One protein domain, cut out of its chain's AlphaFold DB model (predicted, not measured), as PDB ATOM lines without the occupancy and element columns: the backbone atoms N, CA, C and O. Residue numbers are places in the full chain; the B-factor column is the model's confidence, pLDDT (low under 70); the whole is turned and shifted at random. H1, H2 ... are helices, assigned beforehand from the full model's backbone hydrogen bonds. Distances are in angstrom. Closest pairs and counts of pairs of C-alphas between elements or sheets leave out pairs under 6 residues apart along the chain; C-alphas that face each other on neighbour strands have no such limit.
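This is residues 142 to 187 of the 187 residues of an uncharacterized protein of Lachnospiraceae bacterium (UniProt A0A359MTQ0). The longest helix, H3, and the shorter H2 lie side by side and run opposite ways as a helical hairpin, and a third, much shorter helix, H1, packs on H2 at the part nearer to where H2 begins. H1 sits to one side of the hairpin of H2 and H3, the centres of the three helices making a triangle, and H1 is apart from H3. The printed part has 46 residues with three named helices, H1, H2 and H3 in that order along the chain, and no named strand; the class is all helix. The whole is compact, with a radius of gyration of the C-alphas of 10.4 A, and elongated in outline, spanning 32 by 19 by 15 A.

Begin with H3, residues 168 to 185: find C-alpha 168 at (136.268, 122.736, 141.746), and from there the helix runs 25.8 A to C-alpha 185 at (151.856, 125.288, 121.375). Next look at H2, residues 152 to 163, which is 16.4 A long from first to last C-alpha and starts at C-alpha 152 at (155.656, 126.914, 131.534). Last comes H1, residues 142 to 147, 8.6 A long, with C-alpha 142 at (149.972, 114.174, 136.602).

Starting from H3, you find that it touches H2, the closest C-alphas being those of Ile 157 and Leu 174, 6.4 A apart. Their lines stand at a shallow tilt of 10 degrees, opposite ways, and the two form a helical hairpin. From H2 go on to H1: the two touch, with the C-alphas of Tyr 145 and Gly 154 the closest at 4.9 A, and H2 touches H1 with residues 153 to 158 alone. H1 and H2 run opposite ways at a steep tilt of 37 degrees, only just past shallow, and they too form a helical hairpin. H1 and H3 are apart. In the backbones of H1, H2 and H3, every O i to N i+4 pair is within hydrogen-bond range.

The two C-alphas farthest apart are those of Asp 165 and Gln 187, 32.6 A from each other; the last of these is the chain's last residue. The printed part has no cut. Both links, H1 to H2 and H2 to H3, have 4 residues and are tight. The mean pLDDT of the printed part is 83.8; look for the low values, under 70, at residues 165 to 166 and residues 185 to 187, of which 185 belongs to H3.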
ATOM      1  N   ASP A 142     148.722 114.692 136.049       87.12
ATOM      2  CA  ASP A 142     149.972 114.174 136.602       87.12
ATOM      3  C   ASP A 142     150.936 113.749 135.500       87.12
ATOM      4  O   ASP A 142     152.127 114.050 135.594       87.12
ATOM      5  N   ALA A 143     150.445 113.088 134.450       88.19
ATOM      6  CA  ALA A 143     151.248 112.795 133.265       88.19
ATOM      7  C   ALA A 143     151.732 114.081 132.596       88.19
ATOM      8  O   ALA A 143     152.936 114.256 132.419       88.19
ATOM      9  N   ILE A 144     150.822 115.028 132.349       87.44
ATOM     10  CA  ILE A 144     151.168 116.316 131.740       87.44
ATOM     11  C   ILE A 144     152.207 117.048 132.592       87.44
ATOM     12  O   ILE A 144     153.171 117.579 132.050       87.44
ATOM     13  N   TYR A 145     152.068 117.060 133.919       90.44
ATOM     14  CA  TYR A 145     153.069 117.678 134.786       90.44
ATOM     15  C   TYR A 145     154.440 117.004 134.674       90.44
ATOM     16  O   TYR A 145     155.434 117.706 134.496       90.44
ATOM     17  N   ARG A 146     154.503 115.663 134.745       91.81
ATOM     18  CA  ARG A 146     155.765 114.906 134.634       91.81
ATOM     19  C   ARG A 146     156.496 115.204 133.327       91.81
ATOM     20  O   ARG A 146     157.705 115.420 133.350       91.81
ATOM     21  N   ASP A 147     155.754 115.290 132.230       91.75
ATOM     22  CA  ASP A 147     156.309 115.514 130.894       91.75
ATOM     23  C   ASP A 147     156.685 116.982 130.633       91.75
ATOM     24  O   ASP A 147     157.314 117.289 129.623       91.75
ATOM     25  N   ASN A 148     156.305 117.903 131.526       91.25
ATOM     26  CA  ASN A 148     156.488 119.346 131.351       91.25
ATOM     27  C   ASN A 148     157.157 120.027 132.558       91.25
ATOM     28  O   ASN A 148     157.025 121.239 132.732       91.25
ATOM     29  N   THR A 149     157.864 119.269 133.404       91.62
ATOM     30  CA  THR A 149     158.474 119.783 134.652       91.62
ATOM     31  C   THR A 149     159.457 120.940 134.449       91.62
ATOM     32  O   THR A 149     159.678 121.720 135.373       91.62
ATOM     33  N   ASP A 150     160.025 121.080 133.254       92.75
ATOM     34  CA  ASP A 150     161.035 122.072 132.894       92.75
ATOM     35  C   ASP A 150     160.484 123.253 132.074       92.75
ATOM     36  O   ASP A 150     161.256 124.088 131.598       92.75
ATOM     37  N   ASN A 151     159.159 123.368 131.917       91.38
ATOM     38  CA  ASN A 151     158.550 124.417 131.100       91.38
ATOM     39  C   ASN A 151     157.340 125.107 131.763       91.38
ATOM     40  O   ASN A 151     156.945 124.817 132.896       91.38
ATOM     41  N   LEU A 152     156.759 126.079 131.046       91.19
ATOM     42  CA  LEU A 152     155.656 126.914 131.534       91.19
ATOM     43  C   LEU A 152     154.415 126.101 131.939       91.19
ATOM     44  O   LEU A 152     153.723 126.486 132.880       91.19
ATOM     45  N   ILE A 153     154.145 124.982 131.264       91.50
ATOM     46  CA  ILE A 153     153.011 124.101 131.560       91.50
ATOM     47  C   ILE A 153     153.201 123.455 132.936       91.50
ATOM     48  O   ILE A 153     152.295 123.522 133.770       91.50
ATOM     49  N   GLY A 154     154.383 122.894 133.216       91.62
ATOM     50  CA  GLY A 154     154.678 122.311 134.527       91.62
ATOM     51  C   GLY A 154     154.650 123.349 135.645       91.62
ATOM     52  O   GLY A 154     154.006 123.126 136.671       91.62
ATOM     53  N   LEU A 155     155.257 124.521 135.416       92.94
ATOM     54  CA  LEU A 155     155.223 125.661 136.342       92.94
ATOM     55  C   LEU A 155     153.789 126.109 136.664       92.94
ATOM     56  O   LEU A 155     153.473 126.388 137.822       92.94
ATOM     57  N   PHE A 156     152.912 126.161 135.657       92.62
ATOM     58  CA  PHE A 156     151.505 126.511 135.835       92.62
ATOM     59  C   PHE A 156     150.768 125.478 136.696       92.62
ATOM     60  O   PHE A 156     150.148 125.850 137.696       92.62
ATOM     61  N   ILE A 157     150.883 124.185 136.363       91.06
ATOM     62  CA  ILE A 157     150.247 123.106 137.136       91.06
ATOM     63  C   ILE A 157     150.733 123.133 138.589       91.06
ATOM     64  O   ILE A 157     149.916 123.076 139.512       91.06
ATOM     65  N   GLN A 158     152.047 123.271 138.800       91.19
ATOM     66  CA  GLN A 158     152.642 123.365 140.132       91.19
ATOM     67  C   GLN A 158     152.051 124.538 140.920       91.19
ATOM     68  O   GLN A 158     151.607 124.357 142.054       91.19
ATOM     69  N   LYS A 159     151.977 125.733 140.320       90.94
ATOM     70  CA  LYS A 159     151.461 126.923 141.009       90.94
ATOM     71  C   LYS A 159     149.993 126.810 141.388       90.94
ATOM     72  O   LYS A 159     149.638 127.245 142.482       90.94
ATOM     73  N   ILE A 160     149.148 126.216 140.546       90.19
ATOM     74  CA  ILE A 160     147.741 125.997 140.907       90.19
ATOM     75  C   ILE A 160     147.626 124.988 142.057       90.19
ATOM     76  O   ILE A 160     146.873 125.234 142.997       90.19
ATOM     77  N   ARG A 161     148.412 123.902 142.037       86.88
ATOM     78  CA  ARG A 161     148.427 122.895 143.118       86.88
ATOM     79  C   ARG A 161     148.912 123.452 144.459       86.88
ATOM     80  O   ARG A 161     148.423 123.021 145.494       86.88
ATOM     81  N   GLU A 162     149.861 124.389 144.443       86.62
ATOM     82  CA  GLU A 162     150.408 125.027 145.650       86.62
ATOM     83  C   GLU A 162     149.458 126.052 146.292       86.62
ATOM     84  O   GLU A 162     149.530 126.262 147.500       86.62
ATOM     85  N   ASN A 163     148.607 126.721 145.502       77.00
ATOM     86  CA  ASN A 163     147.863 127.911 145.948       77.00
ATOM     87  C   ASN A 163     146.345 127.725 146.033       77.00
ATOM     88  O   ASN A 163     145.659 128.633 146.503       77.00
ATOM     89  N   ALA A 164     145.803 126.609 145.551       71.50
ATOM     90  CA  ALA A 164     144.366 126.389 145.536       71.50
ATOM     91  C   ALA A 164     143.961 125.281 146.511       71.50
ATOM     92  O   ALA A 164     144.556 124.202 146.528       71.50
ATOM     93  N   ASP A 165     142.887 125.520 147.269       69.25
ATOM     94  CA  ASP A 165     142.129 124.431 147.880       69.25
ATOM     95  C   ASP A 165     141.748 123.448 146.764       69.25
ATOM     96  O   ASP A 165     141.332 123.882 145.686       69.25
ATOM     97  N   GLN A 166     141.888 122.137 146.991       67.75
ATOM     98  CA  GLN A 166     141.644 121.077 145.993       67.75
ATOM     99  C   GLN A 166     140.155 120.919 145.591       67.75
ATOM    100  O   GLN A 166     139.665 119.815 145.372       67.75
ATOM    101  N   GLY A 167     139.405 122.017 145.530       73.75
ATOM    102  CA  GLY A 167     138.025 122.081 145.078       73.75
ATOM    103  C   GLY A 167     137.889 122.379 143.582       73.75
ATOM    104  O   GLY A 167     138.857 122.496 142.827       73.75
ATOM    105  N   ASP A 168     136.641 122.562 143.155       76.94
ATOM    106  CA  ASP A 168     136.268 122.736 141.746       76.94
ATOM    107  C   ASP A 168     136.943 123.925 141.053       76.94
ATOM    108  O   ASP A 168     137.168 123.890 139.843       76.94
ATOM    109  N   VAL A 169     137.282 124.982 141.797       82.44
ATOM    110  CA  VAL A 169     137.962 126.163 141.246       82.44
ATOM    111  C   VAL A 169     139.371 125.806 140.774       82.44
ATOM    112  O   VAL A 169     139.742 126.179 139.662       82.44
ATOM    113  N   ALA A 170     140.124 125.031 141.560       83.88
ATOM    114  CA  ALA A 170     141.460 124.569 141.188       83.88
ATOM    115  C   ALA A 170     141.412 123.685 139.939       83.88
ATOM    116  O   ALA A 170     142.191 123.873 139.005       83.88
ATOM    117  N   LYS A 171     140.445 122.760 139.893       79.94
ATOM    118  CA  LYS A 171     140.255 121.855 138.755       79.94
ATOM    119  C   LYS A 171     139.901 122.618 137.477       79.94
ATOM    120  O   LYS A 171     140.487 122.355 136.432       79.94
ATOM    121  N   LYS A 172     138.995 123.600 137.559       83.56
ATOM    122  CA  LYS A 172     138.651 124.476 136.425       83.56
ATOM    123  C   LYS A 172     139.828 125.343 135.987       83.56
ATOM    124  O   LYS A 172     140.032 125.508 134.789       83.56
ATOM    125  N   ALA A 173     140.609 125.876 136.927       88.12
ATOM    126  CA  ALA A 173     141.794 126.670 136.615       88.12
ATOM    127  C   ALA A 173     142.854 125.840 135.877       88.12
ATOM    128  O   ALA A 173     143.348 126.287 134.844       88.12
ATOM    129  N   LEU A 174     143.146 124.622 136.357       88.25
ATOM    130  CA  LEU A 174     144.023 123.677 135.658       88.25
ATOM    131  C   LEU A 174     143.511 123.406 134.250       88.25
ATOM    132  O   LEU A 174     144.258 123.537 133.290       88.25
ATOM    133  N   TYR A 175     142.228 123.086 134.139       84.38
ATOM    134  CA  TYR A 175     141.597 122.724 132.886       84.38
ATOM    135  C   TYR A 175     141.664 123.843 131.829       84.38
ATOM    136  O   TYR A 175     142.260 123.650 130.773       84.38
ATOM    137  N   TYR A 176     141.126 125.032 132.125       85.75
ATOM    138  CA  TYR A 176     141.105 126.142 131.163       85.75
ATOM    139  C   TYR A 176     142.501 126.704 130.883       85.75
ATOM    140  O   TYR A 176     142.794 127.109 129.759       85.75
ATOM    141  N   GLY A 177     143.372 126.734 131.895       88.94
ATOM    142  CA  GLY A 177     144.749 127.181 131.717       88.94
ATOM    143  C   GLY A 177     145.550 126.233 130.829       88.94
ATOM    144  O   GLY A 177     146.277 126.695 129.953       88.94
ATOM    145  N   LEU A 178     145.380 124.918 130.998       87.12
ATOM    146  CA  LEU A 178     146.039 123.926 130.152       87.12
ATOM    147  C   LEU A 178     145.507 123.925 128.728       87.12
ATOM    148  O   LEU A 178     146.312 123.899 127.805       87.12
ATOM    149  N   GLU A 179     144.193 124.024 128.539       82.56
ATOM    150  CA  GLU A 179     143.599 124.131 127.203       82.56
ATOM    151  C   GLU A 179     144.176 125.334 126.434       82.56
ATOM    152  O   GLU A 179     144.563 125.206 125.270       82.56
ATOM    153  N   ALA A 180     144.329 126.485 127.100       86.19
ATOM    154  CA  ALA A 180     144.934 127.674 126.505       86.19
ATOM    155  C   ALA A 180     146.435 127.502 126.201       86.19
ATOM    156  O   ALA A 180     146.898 127.924 125.142       86.19
ATOM    157  N   LEU A 181     147.199 126.891 127.114       87.38
ATOM    158  CA  LEU A 181     148.643 126.689 126.950       87.38
ATOM    159  C   LEU A 181     148.972 125.647 125.872       87.38
ATOM    160  O   LEU A 181     149.881 125.866 125.074       87.38
ATOM    161  N   LEU A 182     148.229 124.538 125.827       80.88
ATOM    162  CA  LEU A 182     148.380 123.499 124.806       80.88
ATOM    163  C   LEU A 182     147.955 124.029 123.432       80.88
ATOM    164  O   LEU A 182     148.708 123.905 122.470       80.88
ATOM    165  N   GLY A 183     146.824 124.740 123.353       75.50
ATOM    166  CA  GLY A 183     146.347 125.337 122.102       75.50
ATOM    167  C   GLY A 183     147.252 126.432 121.519       75.50
ATOM    168  O   GLY A 183     147.171 126.708 120.323       75.50
ATOM    169  N   ALA A 184     148.111 127.054 122.334       77.06
ATOM    170  CA  ALA A 184     149.132 127.999 121.877       77.06
ATOM    171  C   ALA A 184     150.418 127.314 121.383       77.06
ATOM    172  O   ALA A 184     151.185 127.935 120.655       77.06
ATOM    173  N   ARG A 185     150.673 126.061 121.786       67.56
ATOM    174  CA  ARG A 185     151.856 125.288 121.375       67.56
ATOM    175  C   ARG A 185     151.699 124.668 119.985       67.56
ATOM    176  O   ARG A 185     152.695 124.454 119.304       67.56
ATOM    177  N   ASP A 186     150.461 124.390 119.589       59.00
ATOM    178  CA  ASP A 186     150.118 123.765 118.308       59.00
ATOM    179  C   ASP A 186     149.883 124.789 117.166       59.00
ATOM    180  O   ASP A 186     149.383 124.419 116.102       59.00
ATOM    181  N   GLN A 187     150.230 126.069 117.381       47.47
ATOM    182  CA  GLN A 187     150.212 127.165 116.391       47.47
ATOM    183  C   GLN A 187     151.631 127.589 116.011       47.47
ATOM    184  O   GLN A 187     151.838 127.889 114.814       47.47
TER     185      GLN A 187